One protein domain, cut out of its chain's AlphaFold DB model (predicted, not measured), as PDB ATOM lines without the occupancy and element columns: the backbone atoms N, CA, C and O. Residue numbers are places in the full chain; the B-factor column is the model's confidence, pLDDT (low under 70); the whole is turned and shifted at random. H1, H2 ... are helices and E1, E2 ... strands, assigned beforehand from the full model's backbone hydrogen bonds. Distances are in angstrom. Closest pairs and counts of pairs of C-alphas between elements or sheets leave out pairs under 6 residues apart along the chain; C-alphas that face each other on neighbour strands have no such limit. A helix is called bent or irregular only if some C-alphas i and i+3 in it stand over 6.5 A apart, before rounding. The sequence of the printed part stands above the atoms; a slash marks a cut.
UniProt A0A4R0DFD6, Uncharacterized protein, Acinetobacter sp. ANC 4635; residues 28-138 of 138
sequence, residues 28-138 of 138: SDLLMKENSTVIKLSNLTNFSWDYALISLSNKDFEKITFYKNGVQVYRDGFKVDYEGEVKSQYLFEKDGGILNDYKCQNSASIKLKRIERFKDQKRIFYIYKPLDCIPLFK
ATOM      1  N   SER A  28     562.473 400.266 321.993       88.25
ATOM      2  CA  SER A  28     562.710 399.130 321.096       88.25
ATOM      3  C   SER A  28     563.115 397.851 321.831       88.25
ATOM      4  O   SER A  28     563.007 396.765 321.266       88.25
ATOM      5  N   ASP A  29     563.606 397.962 323.067       87.81
ATOM      6  CA  ASP A  29     564.126 396.826 323.829       87.81
ATOM      7  C   ASP A  29     562.988 395.954 324.355       87.81
ATOM      8  O   ASP A  29     563.119 394.730 324.398       87.81
ATOM      9  N   LEU A  30     561.830 396.552 324.659       88.56
ATOM     10  CA  LEU A  30     560.598 395.803 324.918       88.56
ATOM     11  C   LEU A  30     560.193 394.907 323.743       88.56
ATOM     12  O   LEU A  30     559.621 393.844 323.972       88.56
ATOM     13  N   LEU A  31     560.530 395.295 322.510       90.31
ATOM     14  CA  LEU A  31     560.227 394.505 321.315       90.31
ATOM     15  C   LEU A  31     561.217 393.365 321.069       90.31
ATOM     16  O   LEU A  31     560.938 392.483 320.259       90.31
ATOM     17  N   MET A  32     562.347 393.354 321.772       88.81
ATOM     18  CA  MET A  32     563.388 392.330 321.658       88.81
ATOM     19  C   MET A  32     563.364 391.341 322.831       88.81
ATOM     20  O   MET A  32     564.378 390.728 323.158       88.81
ATOM     21  N   LYS A  33     562.208 391.193 323.486       83.94
ATOM     22  CA  LYS A  33     561.952 390.166 324.503       83.94
ATOM     23  C   LYS A  33     561.107 389.057 323.878       83.94
ATOM     24  O   LYS A  33     560.193 389.349 323.109       83.94
ATOM     25  N   GLU A  34     561.379 387.795 324.214       73.62
ATOM     26  CA  GLU A  34     560.591 386.636 323.752       73.62
ATOM     27  C   GLU A  34     559.226 386.572 324.466       73.62
ATOM     28  O   GLU A  34     558.929 385.644 325.214       73.62
ATOM     29  N   ASN A  35     558.391 387.595 324.273       74.56
ATOM     30  CA  ASN A  35     557.048 387.670 324.828       74.56
ATOM     31  C   ASN A  35     556.018 387.814 323.699       74.56
ATOM     32  O   ASN A  35     556.065 388.752 322.907       74.56
ATOM     33  N   SER A  36     555.069 386.881 323.633       67.44
ATOM     34  CA  SER A  36     554.022 386.825 322.606       67.44
ATOM     35  C   SER A  36     552.815 387.729 322.901       67.44
ATOM     36  O   SER A  36     551.803 387.670 322.194       67.44
ATOM     37  N   THR A  37     552.905 388.577 323.930       84.25
ATOM     38  CA  THR A  37     551.856 389.535 324.285       84.25
ATOM     39  C   THR A  37     551.581 390.534 323.168       84.25
ATOM     40  O   THR A  37     552.481 390.983 322.460       84.25
ATOM     41  N   VAL A  38     550.316 390.928 323.057       93.00
ATOM     42  CA  VAL A  38     549.911 392.094 322.270       93.00
ATOM     43  C   VAL A  38     550.383 393.350 322.999       93.00
ATOM     44  O   VAL A  38     550.117 393.512 324.189       93.00
ATOM     45  N   ILE A  39     551.085 394.230 322.290       92.88
ATOM     46  CA  ILE A  39     551.662 395.455 322.844       92.88
ATOM     47  C   ILE A  39     550.995 396.648 322.170       92.88
ATOM     48  O   ILE A  39     551.018 396.764 320.947       92.88
ATOM     49  N   LYS A  40     550.423 397.558 322.962       94.25
ATOM     50  CA  LYS A  40     549.942 398.845 322.445       94.25
ATOM     51  C   LYS A  40     551.127 399.716 322.052       94.25
ATOM     52  O   LYS A  40     552.060 399.856 322.843       94.25
ATOM     53  N   LEU A  41     551.071 400.354 320.882       93.38
ATOM     54  CA  LEU A  41     552.137 401.261 320.433       93.38
ATOM     55  C   LEU A  41     552.360 402.413 321.421       93.38
ATOM     56  O   LEU A  41     553.498 402.811 321.654       93.38
ATOM     57  N   SER A  42     551.289 402.893 322.060       93.06
ATOM     58  CA  SER A  42     551.347 403.922 323.103       93.06
ATOM     59  C   SER A  42     552.268 403.553 324.270       93.06
ATOM     60  O   SER A  42     552.885 404.433 324.861       93.06
ATOM     61  N   ASN A  43     552.395 402.259 324.591       92.56
ATOM     62  CA  ASN A  43     553.226 401.781 325.699       92.56
ATOM     63  C   ASN A  43     554.722 401.785 325.357       92.56
ATOM     64  O   ASN A  43     555.550 401.623 326.248       92.56
ATOM     65  N   LEU A  44     555.071 401.947 324.078       92.31
ATOM     66  CA  LEU A  44     556.451 401.973 323.603       92.31
ATOM     67  C   LEU A  44     557.015 403.392 323.533       92.31
ATOM     68  O   LEU A  44     558.192 403.552 323.243       92.31
ATOM     69  N   THR A  45     556.205 404.424 323.770       93.19
ATOM     70  CA  THR A  45     556.596 405.831 323.610       93.19
ATOM     71  C   THR A  45     556.373 406.621 324.892       93.19
ATOM     72  O   THR A  45     555.357 406.436 325.551       93.19
ATOM     73  N   ASN A  46     557.255 407.573 325.205       91.06
ATOM     74  CA  ASN A  46     557.053 408.540 326.298       91.06
ATOM     75  C   ASN A  46     556.566 409.926 325.814       91.06
ATOM     76  O   ASN A  46     556.646 410.903 326.555       91.06
ATOM     77  N   PHE A  47     556.107 410.038 324.568       91.75
ATOM     78  CA  PHE A  47     555.711 411.300 323.940       91.75
ATOM     79  C   PHE A  47     554.357 411.166 323.239       91.75
ATOM     80  O   PHE A  47     553.960 410.073 322.847       91.75
ATOM     81  N   SER A  48     553.644 412.278 323.057       92.06
ATOM     82  CA  SER A  48     552.361 412.276 322.341       92.06
ATOM     83  C   SER A  48     552.554 412.263 320.824       92.06
ATOM     84  O   SER A  48     553.410 412.975 320.295       92.06
ATOM     85  N   TRP A  49     551.693 411.526 320.135       95.62
ATOM     86  CA  TRP A  49     551.633 411.403 318.682       95.62
ATOM     87  C   TRP A  49     550.207 411.010 318.269       95.62
ATOM     88  O   TRP A  49     549.478 410.405 319.062       95.62
ATOM     89  N   ASP A  50     549.821 411.357 317.043       95.62
ATOM     90  CA  ASP A  50     548.466 411.143 316.518       95.62
ATOM     91  C   ASP A  50     548.381 409.839 315.724       95.62
ATOM     92  O   ASP A  50     547.433 409.063 315.857       95.62
ATOM     93  N   TYR A  51     549.399 409.590 314.898       96.25
ATOM     94  CA  TYR A  51     549.544 408.348 314.155       96.25
ATOM     95  C   TYR A  51     551.015 407.963 313.973       96.25
ATOM     96  O   TYR A  51     551.915 408.805 314.034       96.25
ATOM     97  N   ALA A  52     551.238 406.678 313.724       95.69
ATOM     98  CA  ALA A  52     552.515 406.114 313.325       95.69
ATOM     99  C   ALA A  52     552.401 405.507 311.924       95.69
ATOM    100  O   ALA A  52     551.367 404.932 311.573       95.69
ATOM    101  N   LEU A  53     553.458 405.630 311.131       94.12
ATOM    102  CA  LEU A  53     553.655 404.869 309.907       94.12
ATOM    103  C   LEU A  53     554.618 403.731 310.211       94.12
ATOM    104  O   LEU A  53     555.745 403.973 310.636       94.12
ATOM    105  N   ILE A  54     554.156 402.501 310.028       92.50
ATOM    106  CA  ILE A  54     554.975 401.296 310.111       92.50
ATOM    107  C   ILE A  54     555.378 400.917 308.694       92.50
ATOM    108  O   ILE A  54     554.507 400.588 307.893       92.50
ATOM    109  N   SER A  55     556.676 400.934 308.404       86.94
ATOM    110  CA  SER A  55     557.193 400.503 307.108       86.94
ATOM    111  C   SER A  55     557.431 398.997 307.110       86.94
ATOM    112  O   SER A  55     558.075 398.441 308.003       86.94
ATOM    113  N   LEU A  56     556.905 398.332 306.085       80.00
ATOM    114  CA  LEU A  56     557.137 396.915 305.787       80.00
ATOM    115  C   LEU A  56     558.283 396.722 304.794       80.00
ATOM    116  O   LEU A  56     558.707 395.594 304.530       80.00
ATOM    117  N   SER A  57     558.747 397.815 304.187       69.88
ATOM    118  CA  SER A  57     559.824 397.801 303.214       69.88
ATOM    119  C   SER A  57     561.105 398.347 303.838       69.88
ATOM    120  O   SER A  57     561.131 399.415 304.442       69.88
ATOM    121  N   ASN A  58     562.215 397.645 303.627       60.75
ATOM    122  CA  ASN A  58     563.526 398.132 304.056       60.75
ATOM    123  C   ASN A  58     564.074 399.242 303.132       60.75
ATOM    124  O   ASN A  58     565.243 399.589 303.260       60.75
ATOM    125  N   LYS A  59     563.274 399.774 302.187       57.16
ATOM    126  CA  LYS A  59     563.747 400.694 301.134       57.16
ATOM    127  C   LYS A  59     564.404 401.957 301.692       57.16
ATOM    128  O   LYS A  59     565.382 402.409 301.116       57.16
ATOM    129  N   ASP A  60     563.927 402.440 302.836       57.66
ATOM    130  CA  ASP A  60     564.420 403.676 303.457       57.66
ATOM    131  C   ASP A  60     565.086 403.436 304.822       57.66
ATOM    132  O   ASP A  60     565.301 404.372 305.599       57.66
ATOM    133  N   PHE A  61     565.376 402.169 305.152       67.44
ATOM    134  CA  PHE A  61     565.825 401.752 306.485       67.44
ATOM    135  C   PHE A  61     564.913 402.272 307.619       67.44
ATOM    136  O   PHE A  61     565.350 402.412 308.759       67.44
ATOM    137  N   GLU A  62     563.649 402.586 307.327       72.44
ATOM    138  CA  GLU A  62     562.640 402.999 308.305       72.44
ATOM    139  C   GLU A  62     561.891 401.783 308.825       72.44
ATOM    140  O   GLU A  62     561.515 400.911 308.046       72.44
ATOM    141  N   LYS A  63     561.652 401.734 310.138       87.62
ATOM    142  CA  LYS A  63     560.773 400.725 310.745       87.62
ATOM    143  C   LYS A  63     559.461 401.347 311.185       87.62
ATOM    144  O   LYS A  63     558.393 400.859 310.827       87.62
ATOM    145  N   ILE A  64     559.546 402.428 311.955       92.19
ATOM    146  CA  ILE A  64     558.376 403.145 312.451       92.19
ATOM    147  C   ILE A  64     558.669 404.640 312.576       92.19
ATOM    148  O   ILE A  64     559.692 405.044 313.134       92.19
ATOM    149  N   THR A  65     557.743 405.458 312.090       93.50
ATOM    150  CA  THR A  65     557.832 406.920 312.123       93.50
ATOM    151  C   THR A  65     556.562 407.484 312.751       93.50
ATOM    152  O   THR A  65     555.456 407.169 312.321       93.50
ATOM    153  N   PHE A  66     556.701 408.306 313.789       95.06
ATOM    154  CA  PHE A  66     555.584 408.886 314.539       95.06
ATOM    155  C   PHE A  66     555.349 410.337 314.132       95.06
ATOM    156  O   PHE A  66     556.304 411.107 313.991       95.06
ATOM    157  N   TYR A  67     554.079 410.730 314.033       95.88
ATOM    158  CA  TYR A  67     553.659 412.069 313.626       95.88
ATOM    159  C   TYR A  67     552.729 412.709 314.656       95.88
ATOM    160  O   TYR A  67     551.888 412.038 315.256       95.88
ATOM    161  N   LYS A  68     552.851 414.028 314.826       95.44
ATOM    162  CA  LYS A  68     551.924 414.866 315.595       95.44
ATOM    163  C   LYS A  68     551.604 416.122 314.791       95.44
ATOM    164  O   LYS A  68     552.523 416.795 314.331       95.44
ATOM    165  N   ASN A  69     550.327 416.431 314.606       94.81
ATOM    166  CA  ASN A  69     549.826 417.518 313.767       94.81
ATOM    167  C   ASN A  69     550.429 417.496 312.349       94.81
ATOM    168  O   ASN A  69     550.801 418.528 311.802       94.81
ATOM    169  N   GLY A  70     550.606 416.299 311.780       93.31
ATOM    170  CA  GLY A  70     551.231 416.106 310.466       93.31
ATOM    171  C   GLY A  70     552.759 416.253 310.431       93.31
ATOM    172  O   GLY A  70     553.360 415.972 309.400       93.31
ATOM    173  N   VAL A  71     553.407 416.619 311.540       94.56
ATOM    174  CA  VAL A  71     554.866 416.783 311.629       94.56
ATOM    175  C   VAL A  71     555.506 415.527 312.215       94.56
ATOM    176  O   VAL A  71     555.030 415.000 313.222       94.56
ATOM    177  N   GLN A  72     556.601 415.054 311.615       94.19
ATOM    178  CA  GLN A  72     557.383 413.939 312.155       94.19
ATOM    179  C   GLN A  72     557.956 414.317 313.525       94.19
ATOM    180  O   GLN A  72     558.701 415.287 313.661       94.19
ATOM    181  N   VAL A  73     557.635 413.529 314.549       94.00
ATOM    182  CA  VAL A  73     558.104 413.759 315.920       94.00
ATOM    183  C   VAL A  73     559.174 412.779 316.372       94.00
ATOM    184  O   VAL A  73     559.908 413.123 317.299       94.00
ATOM    185  N   TYR A  74     559.248 411.600 315.754       93.00
ATOM    186  CA  TYR A  74     560.227 410.556 316.049       93.00
ATOM    187  C   TYR A  74     560.313 409.565 314.880       93.00
ATOM    188  O   TYR A  74     559.312 409.329 314.207       93.00
ATOM    189  N   ARG A  75     561.486 408.963 314.668       91.31
ATOM    190  CA  ARG A  75     561.727 407.909 313.672       91.31
ATOM    191  C   ARG A  75     562.658 406.867 314.280       91.31
ATOM    192  O   ARG A  75     563.726 407.237 314.762       91.31
ATOM    193  N   ASP A  76     562.268 405.594 314.235       91.38
ATOM    194  CA  ASP A  76     563.178 404.478 314.502       91.38
ATOM    195  C   ASP A  76     563.605 403.813 313.193       91.38
ATOM    196  O   ASP A  76     562.786 403.473 312.329       91.38
ATOM    197  N   GLY A  77     564.915 403.635 313.067       88.81
ATOM    198  CA  GLY A  77     565.575 403.155 311.864       88.81
ATOM    199  C   GLY A  77     566.220 401.786 312.042       88.81
ATOM    200  O   GLY A  77     566.385 401.258 313.147       88.81
ATOM    201  N   PHE A  78     566.574 401.185 310.918       85.75
ATOM    202  CA  PHE A  78     567.282 399.918 310.841       85.75
ATOM    203  C   PHE A  78     568.648 400.012 311.535       85.75
ATOM    204  O   PHE A  78     569.346 401.019 311.423       85.75
ATOM    205  N   LYS A  79     569.033 398.967 312.275       84.31
ATOM    206  CA  LYS A  79     570.266 398.960 313.077       84.31
ATOM    207  C   LYS A  79     571.351 398.104 312.411       84.31
ATOM    208  O   LYS A  79     571.140 396.911 312.185       84.31
ATOM    209  N   VAL A  80     572.512 398.706 312.163       84.75
ATOM    210  CA  VAL A  80     573.738 398.048 311.673       84.75
ATOM    211  C   VAL A  80     574.889 398.230 312.670       84.75
ATOM    212  O   VAL A  80     574.817 399.070 313.576       84.75
ATOM    213  N   ASP A  81     575.917 397.390 312.584       82.75
ATOM    214  CA  ASP A  81     577.174 397.570 313.311       82.75
ATOM    215  C   ASP A  81     578.196 398.411 312.542       82.75
ATOM    216  O   ASP A  81     577.895 398.997 311.505       82.75
ATOM    217  N   TYR A  82     579.385 398.548 313.130       82.88
ATOM    218  CA  TYR A  82     580.476 399.346 312.577       82.88
ATOM    219  C   TYR A  82     581.095 398.707 311.323       82.88
ATOM    220  O   TYR A  82     581.782 399.400 310.579       82.88
ATOM    221  N   GLU A  83     580.837 397.420 311.079       84.12
ATOM    222  CA  GLU A  83     581.252 396.679 309.883       84.12
ATOM    223  C   GLU A  83     580.176 396.747 308.784       84.12
ATOM    224  O   GLU A  83     580.392 396.282 307.669       84.12
ATOM    225  N   GLY A  84     579.024 397.365 309.078       79.88
ATOM    226  CA  GLY A  84     577.871 397.435 308.182       79.88
ATOM    227  C   GLY A  84     576.975 396.196 308.237       79.88
ATOM    228  O   GLY A  84     576.000 396.114 307.488       79.88
ATOM    229  N   GLU A  85     577.250 395.253 309.139       83.25
ATOM    230  CA  GLU A  85     576.456 394.044 309.305       83.25
ATOM    231  C   GLU A  85     575.180 394.324 310.109       83.25
ATOM    232  O   GLU A  85     575.109 395.169 311.009       83.25
ATOM    233  N   VAL A  86     574.115 393.595 309.778       84.06
ATOM    234  CA  VAL A  86     572.808 393.784 310.412       84.06
ATOM    235  C   VAL A  86     572.817 393.262 311.850       84.06
ATOM    236  O   VAL A  86     573.090 392.083 312.086       84.06
ATOM    237  N   LYS A  87     572.431 394.111 312.811       88.00
ATOM    238  CA  LYS A  87     572.265 393.724 314.222       88.00
ATOM    239  C   LYS A  87     570.910 393.066 314.483       88.00
ATOM    240  O   LYS A  87     569.934 393.330 313.778       88.00
ATOM    241  N   SER A  88     570.843 392.282 315.563       89.25
ATOM    242  CA  SER A  88     569.579 391.822 316.152       89.25
ATOM    243  C   SER A  88     568.632 392.998 316.379       89.25
ATOM    244  O   SER A  88     569.033 394.023 316.936       89.25
ATOM    245  N   GLN A  89     567.390 392.868 315.924       91.06
ATOM    246  CA  GLN A  89     566.395 393.936 316.003       91.06
ATOM    247  C   GLN A  89     564.983 393.413 315.756       91.06
ATOM    248  O   GLN A  89     564.785 392.303 315.274       91.06
ATOM    249  N   TYR A  90     563.983 394.235 316.053       91.50
ATOM    250  CA  TYR A  90     562.617 393.965 315.631       91.50
ATOM    251  C   TYR A  90     562.377 394.458 314.194       91.50
ATOM    252  O   TYR A  90     563.013 395.420 313.753       91.50
ATOM    253  N   LEU A  91     561.462 393.799 313.484       90.50
ATOM    254  CA  LEU A  91     560.999 394.139 312.134       90.50
ATOM    255  C   LEU A  91     559.489 393.899 312.033       90.50
ATOM    256  O   LEU A  91     558.907 393.230 312.888       90.50
ATOM    257  N   PHE A  92     558.860 394.409 310.975       89.50
ATOM    258  CA  PHE A  92     557.441 394.185 310.709       89.50
ATOM    259  C   PHE A  92     557.221 393.205 309.556       89.50
ATOM    260  O   PHE A  92     557.947 393.205 308.565       89.50
ATOM    261  N   GLU A  93     556.222 392.338 309.714       85.50
ATOM    262  CA  GLU A  93     555.849 391.328 308.732       85.50
ATOM    263  C   GLU A  93     555.289 391.981 307.465       85.50
ATOM    264  O   GLU A  93     554.251 392.643 307.492       85.50
ATOM    265  N   LYS A  94     555.955 391.731 306.336       76.06
ATOM    266  CA  LYS A  94     555.400 391.994 305.012       76.06
ATOM    267  C   LYS A  94     554.494 390.827 304.617       76.06
ATOM    268  O   LYS A  94     554.985 389.800 304.152       76.06
ATOM    269  N   ASP A  95     553.183 390.980 304.794       63.34
ATOM    270  CA  ASP A  95     552.212 390.060 304.192       63.34
ATOM    271  C   ASP A  95     552.272 390.261 302.665       63.34
ATOM    272  O   ASP A  95     552.134 391.385 302.178       63.34
ATOM    273  N   GLY A  96     552.586 389.194 301.919       54.31
ATOM    274  CA  GLY A  96     552.885 389.246 300.482       54.31
ATOM    275  C   GLY A  96     551.893 390.105 299.682       54.31
ATOM    276  O   GLY A  96     550.691 389.868 299.718       54.31
ATOM    277  N   GLY A  97     552.408 391.116 298.972       59.47
ATOM    278  CA  GLY A  97     551.621 392.098 298.216       59.47
ATOM    279  C   GLY A  97     552.381 393.406 297.938       59.47
ATOM    280  O   GLY A  97     553.573 393.521 298.237       59.47
ATOM    281  N   ILE A  98     551.666 394.397 297.380       58.81
ATOM    282  CA  ILE A  98     552.128 395.783 297.091       58.81
ATOM    283  C   ILE A  98     552.164 396.651 298.373       58.81
ATOM    284  O   ILE A  98     552.547 397.818 298.357       58.81
ATOM    285  N   LEU A  99     551.778 396.079 299.517       61.56
ATOM    286  CA  LEU A  99     551.783 396.746 300.815       61.56
ATOM    287  C   LEU A  99     553.184 397.238 301.187       61.56
ATOM    288  O   LEU A  99     554.112 396.441 301.354       61.56
ATOM    289  N   ASN A 100     553.307 398.559 301.320       70.81
ATOM    290  CA  ASN A 100     554.551 399.212 301.716       70.81
ATOM    291  C   ASN A 100     554.501 399.637 303.180       70.81
ATOM    292  O   ASN A 100     555.454 399.360 303.902       70.81
ATOM    293  N   ASP A 101     553.381 400.222 303.619       86.50
ATOM    294  CA  ASP A 101     553.269 400.852 304.933       86.50
ATOM    295  C   ASP A 101     551.919 400.536 305.607       86.50
ATOM    296  O   ASP A 101     550.917 400.270 304.942       86.50
ATOM    297  N   TYR A 102     551.864 400.618 306.936       90.88
ATOM    298  CA  TYR A 102     550.626 400.672 307.719       90.88
ATOM    299  C   TYR A 102     550.517 402.012 308.440       90.88
ATOM    300  O   TYR A 102     551.475 402.465 309.064       90.88
ATOM    301  N   LYS A 103     549.325 402.612 308.437       94.31
ATOM    302  CA  LYS A 103     548.996 403.766 309.279       94.31
ATOM    303  C   LYS A 103     548.290 403.301 310.547       94.31
ATOM    304  O   LYS A 103     547.177 402.782 310.491       94.31
ATOM    305  N   CYS A 104     548.924 403.520 311.688       95.19
ATOM    306  CA  CYS A 104     548.455 403.087 312.999       95.19
ATOM    307  C   CYS A 104     548.048 404.290 313.855       95.19
ATOM    308  O   CYS A 104     548.803 405.255 313.965       95.19
ATOM    309  N   GLN A 105     546.869 404.241 314.473       95.38
ATOM    310  CA  GLN A 105     546.452 405.240 315.462       95.38
ATOM    311  C   GLN A 105     547.094 404.973 316.830       95.38
ATOM    312  O   GLN A 105     547.665 403.908 317.058       95.38
ATOM    313  N   ASN A 106     546.972 405.921 317.763       91.88
ATOM    314  CA  ASN A 106     547.502 405.788 319.126       91.88
ATOM    315  C   ASN A 106     547.003 404.527 319.862       91.88
ATOM    316  O   ASN A 106     547.755 403.871 320.580       91.88
ATOM    317  N   SER A 107     545.752 404.135 319.612       91.81
ATOM    318  CA  SER A 107     545.130 402.930 320.168       91.81
ATOM    319  C   SER A 107     545.612 401.616 319.545       91.81
ATOM    320  O   SER A 107     545.300 400.554 320.087       91.81
ATOM    321  N   ALA A 108     546.332 401.668 318.420       94.94
ATOM    322  CA  ALA A 108     546.737 400.483 317.682       94.94
ATOM    323  C   ALA A 108     547.770 399.655 318.452       94.94
ATOM    324  O   ALA A 108     548.515 400.141 319.314       94.94
ATOM    325  N   SER A 109     547.819 398.373 318.108       95.12
ATOM    326  CA  SER A 109     548.676 397.402 318.773       95.12
ATOM    327  C   SER A 109     549.551 396.663 317.774       95.12
ATOM    328  O   SER A 109     549.329 396.682 316.570       95.12
ATOM    329  N   ILE A 110     550.566 395.984 318.281       94.00
ATOM    330  CA  ILE A 110     551.416 395.084 317.512       94.00
ATOM    331  C   ILE A 110     551.507 393.755 318.249       94.00
ATOM    332  O   ILE A 110     551.387 393.694 319.476       94.00
ATOM    333  N   LYS A 111     551.712 392.672 317.504       93.19
ATOM    334  CA  LYS A 111     551.852 391.333 318.076       93.19
ATOM    335  C   LYS A 111     553.074 390.639 317.512       93.19
ATOM    336  O   LYS A 111     553.252 390.607 316.295       93.19
ATOM    337  N   LEU A 112     553.886 390.060 318.395       93.00
ATOM    338  CA  LEU A 112     555.001 389.221 317.982       93.00
ATOM    339  C   LEU A 112     554.452 388.020 317.206       93.00
ATOM    340  O   LEU A 112     553.607 387.271 317.700       93.00
ATOM    341  N   LYS A 113     554.917 387.862 315.970       91.38
ATOM    342  CA  LYS A 113     554.495 386.803 315.057       91.38
ATOM    343  C   LYS A 113     555.455 385.625 315.103       91.38
ATOM    344  O   LYS A 113     555.012 384.485 315.207       91.38
ATOM    345  N   ARG A 114     556.753 385.906 314.990       91.44
ATOM    346  CA  ARG A 114     557.820 384.900 314.984       91.44
ATOM    347  C   ARG A 114     559.167 385.520 315.332       91.44
ATOM    348  O   ARG A 114     559.331 386.737 315.279       91.44
ATOM    349  N   ILE A 115     560.122 384.657 315.646       91.81
ATOM    350  CA  ILE A 115     561.514 385.018 315.896       91.81
ATOM    351  C   ILE A 115     562.373 384.280 314.872       91.81
ATOM    352  O   ILE A 115     562.295 383.057 314.767       91.81
ATOM    353  N   GLU A 116     563.181 385.015 314.116       90.19
ATOM    354  CA  GLU A 116     564.100 384.457 313.123       90.19
ATOM    355  C   GLU A 116     565.534 384.556 313.644       90.19
ATOM    356  O   GLU A 116     566.000 385.630 314.022       90.19
ATOM    357  N   ARG A 117     566.251 383.431 313.676       90.19
ATOM    358  CA  ARG A 117     567.650 383.369 314.119       90.19
ATOM    359  C   ARG A 117     568.533 383.101 312.902       90.19
ATOM    360  O   ARG A 117     568.434 382.040 312.294       90.19
ATOM    361  N   PHE A 118     569.369 384.068 312.531       81.06
ATOM    362  CA  PHE A 118     570.283 383.968 311.386       81.06
ATOM    363  C   PHE A 118     571.679 383.512 311.826       81.06
ATOM    364  O   PHE A 118     572.029 383.692 312.990       81.06
ATOM    365  N   LYS A 119     572.431 382.925 310.870       62.09
ATOM    366  CA  LYS A 119     573.810 382.380 310.954       62.09
ATOM    367  C   LYS A 119     574.508 382.575 312.317       62.09
ATOM    368  O   LYS A 119     574.735 383.703 312.751       62.09
ATOM    369  N   ASP A 120     574.872 381.448 312.934       62.75
ATOM    370  CA  ASP A 120     575.593 381.297 314.213       62.75
ATOM    371  C   ASP A 120     574.832 381.678 315.493       62.75
ATOM    372  O   ASP A 120     575.449 381.890 316.532       62.75
ATOM    373  N   GLN A 121     573.497 381.782 315.454       62.03
ATOM    374  CA  GLN A 121     572.644 382.163 316.601       62.03
ATOM    375  C   GLN A 121     572.929 383.557 317.201       62.03
ATOM    376  O   GLN A 121     572.251 383.969 318.139       62.03
ATOM    377  N   LYS A 122     573.879 384.322 316.649       76.69
ATOM    378  CA  LYS A 122     574.249 385.659 317.144       76.69
ATOM    379  C   LYS A 122     573.248 386.748 316.753       76.69
ATOM    380  O   LYS A 122     573.180 387.776 317.422       76.69
ATOM    381  N   ARG A 123     572.479 386.543 315.676       86.44
ATOM    382  CA  ARG A 123     571.535 387.531 315.130       86.44
ATOM    383  C   ARG A 123     570.103 387.043 315.244       86.44
ATOM    384  O   ARG A 123     569.750 386.008 314.680       86.44
ATOM    385  N   ILE A 124     569.289 387.809 315.959       89.94
ATOM    386  CA  ILE A 124     567.898 387.487 316.266       89.94
ATOM    387  C   ILE A 124     567.007 388.619 315.761       89.94
ATOM    388  O   ILE A 124     567.178 389.775 316.153       89.94
ATOM    389  N   PHE A 125     566.044 388.275 314.910       90.19
ATOM    390  CA  PHE A 125     565.020 389.188 314.432       90.19
ATOM    391  C   PHE A 125     563.672 388.863 315.057       90.19
ATOM    392  O   PHE A 125     563.191 387.735 314.971       90.19
ATOM    393  N   TYR A 126     563.050 389.868 315.664       91.94
ATOM    394  CA  TYR A 126     561.724 389.758 316.265       91.94
ATOM    395  C   TYR A 126     560.701 390.321 315.282       91.94
ATOM    396  O   TYR A 126     560.649 391.529 315.062       91.94
ATOM    397  N   ILE A 127     559.918 389.452 314.648       91.06
ATOM    398  CA  ILE A 127     558.999 389.847 313.581       91.06
ATOM    399  C   ILE A 127     557.618 390.121 314.172       91.06
ATOM    400  O   ILE A 127     556.992 389.220 314.733       91.06
ATOM    401  N   TYR A 128     557.131 391.350 314.022       91.69
ATOM    402  CA  TYR A 128     555.836 391.807 314.521       91.69
ATOM    403  C   TYR A 128     554.824 391.989 313.399       91.69
ATOM    404  O   TYR A 128     555.154 392.435 312.305       91.69
ATOM    405  N   LYS A 129     553.558 391.726 313.705       90.94
ATOM    406  CA  LYS A 129     552.427 392.075 312.853       90.94
ATOM    407  C   LYS A 129     551.676 393.271 313.451       90.94
ATOM    408  O   LYS A 129     551.300 393.198 314.627       90.94
ATOM    409  N   PRO A 130     551.445 394.349 312.681       92.31
ATOM    410  CA  PRO A 130     550.535 395.416 313.078       92.31
ATOM    411  C   PRO A 130     549.105 394.897 313.252       92.31
ATOM    412  O   PRO A 130     548.624 394.100 312.445       92.31
ATOM    413  N   LEU A 131     548.433 395.347 314.307       91.88
ATOM    414  CA  LEU A 131     547.026 395.090 314.603       91.88
ATOM    415  C   LEU A 131     546.285 396.426 314.646       91.88
ATOM    416  O   LEU A 131     546.819 397.419 315.136       91.88
ATOM    417  N   ASP A 132     545.050 396.442 314.151       91.31
ATOM    418  CA  ASP A 132     544.193 397.637 314.163       91.31
ATOM    419  C   ASP A 132     544.815 398.844 313.426       91.31
ATOM    420  O   ASP A 132     544.585 400.005 313.769       91.31
ATOM    421  N   CYS A 133     545.620 398.568 312.395       92.38
ATOM    422  CA  CYS A 133     546.226 399.569 311.522       92.38
ATOM    423  C   CYS A 133     545.648 399.493 310.109       92.38
ATOM    424  O   CYS A 133     545.267 398.426 309.628       92.38
ATOM    425  N   ILE A 134     545.637 400.632 309.417       91.81
ATOM    426  CA  ILE A 134     545.127 400.738 308.052       91.81
ATOM    427  C   ILE A 134     546.276 400.455 307.070       91.81
ATOM    428  O   ILE A 134     547.276 401.180 307.107       91.81
ATOM    429  N   PRO A 135     546.166 399.434 306.203       89.12
ATOM    430  CA  PRO A 135     547.150 399.174 305.154       89.12
ATOM    431  C   PRO A 135     547.204 400.334 304.149       89.12
ATOM    432  O   PRO A 135     546.163 400.809 303.693       89.12
ATOM    433  N   LEU A 136     548.409 400.777 303.783       86.38
ATOM    434  CA  LEU A 136     548.643 401.777 302.743       86.38
ATOM    435  C   LEU A 136     549.268 401.111 301.511       86.38
ATOM    436  O   LEU A 136     550.382 400.577 301.551       86.38
ATOM    437  N   PHE A 137     548.537 401.173 300.403       76.06
ATOM    438  CA  PHE A 137     548.994 400.742 299.087       76.06
ATOM    439  C   PHE A 137     549.566 401.970 298.362       76.06
ATOM    440  O   PHE A 137     548.904 403.009 298.328       76.06
ATOM    441  N   LYS A 138     550.794 401.872 297.841       61.97
ATOM    442  CA  LYS A 138     551.351 402.864 296.905       61.97
ATOM    443  C   LYS A 138     551.314 402.294 295.500       61.97
ATOM    444  O   LYS A 138     551.600 401.082 295.381       61.97
TER     445      LYS A 138
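AT A GLANCE: This is residues 28 to 138 of the 138 residues of an uncharacterized protein of Acinetobacter sp. ANC 4635 (UniProt A0A4R0DFD6). A long, bent hairpin of E6 and E7 joins two wings of one strongly twisted sheet: the meander E2, E3 and E4 beside the first part of E6, and E5 beside E7. The sheet folds back at the bend of E6, and E5 comes near E3 at one place, while short E1 and H1 sit along E6. The printed part has 111 residues, with one named helix, H1, which follows E1 along the chain and comes before E2, and seven named strands, numbered as they follow each other in the chain; the class is mostly strand, and the sheet is branched and mixed, with E5 and E7 parallel and its other neighbour pairs antiparallel. It is compact, with a radius of gyration of the C-alphas of 13.9 A and spans of 43 by 30 by 28 A.

IN THESE COORDINATES: E1, residues 38 to 40, begins at C-alpha 38 (549.911, 392.094, 322.270). H1 is 41 to 44, E2 51 to 55, E3 62 to 68 (17.6 A), E4 71 to 77 (17.3 A) and E5 89 to 92. E6, 99 to 118, spans 24.8 A and bends by 135 degrees at residue 105. E7, 123 to 137, spans 30.7 A, bends by 101 degrees at residue 134 and ends at C-alpha 137 (548.994, 400.742, 299.087).

HOW THE PARTS SIT: E1 is antiparallel to E6 (N 39 to O 110, 2.9 A). H1 only grazes the sheet with residues 41 to 43; it is too short for an O i to N i+4 pair, and its one O i to N i+3 pair is within hydrogen-bond range. E2 has antiparallel E6 on one side (N 52 to O 104, 2.8 A) and E3 on the other (N 53 to O 65, 2.8 A). E3 and E4 form a hairpin (N 66 to O 74, 2.8 A), as do E6 and E7 (N 113 to O 127, 2.8 A). E5 is parallel to E7 (N 91 to O 126, 2.9 A). The closest C-alphas of E3 and E5, Lys 63 and Leu 91, are 6.7 A apart.

THE WHOLE: The farthest C-alphas, Asn 69 and Asp 120, are 44.5 A apart. The printed part has no cut; the link E4 to E5 is long. Confidence is under 70 at residues 36, 57 to 61, 95 to 99, 119 to 121 and 138.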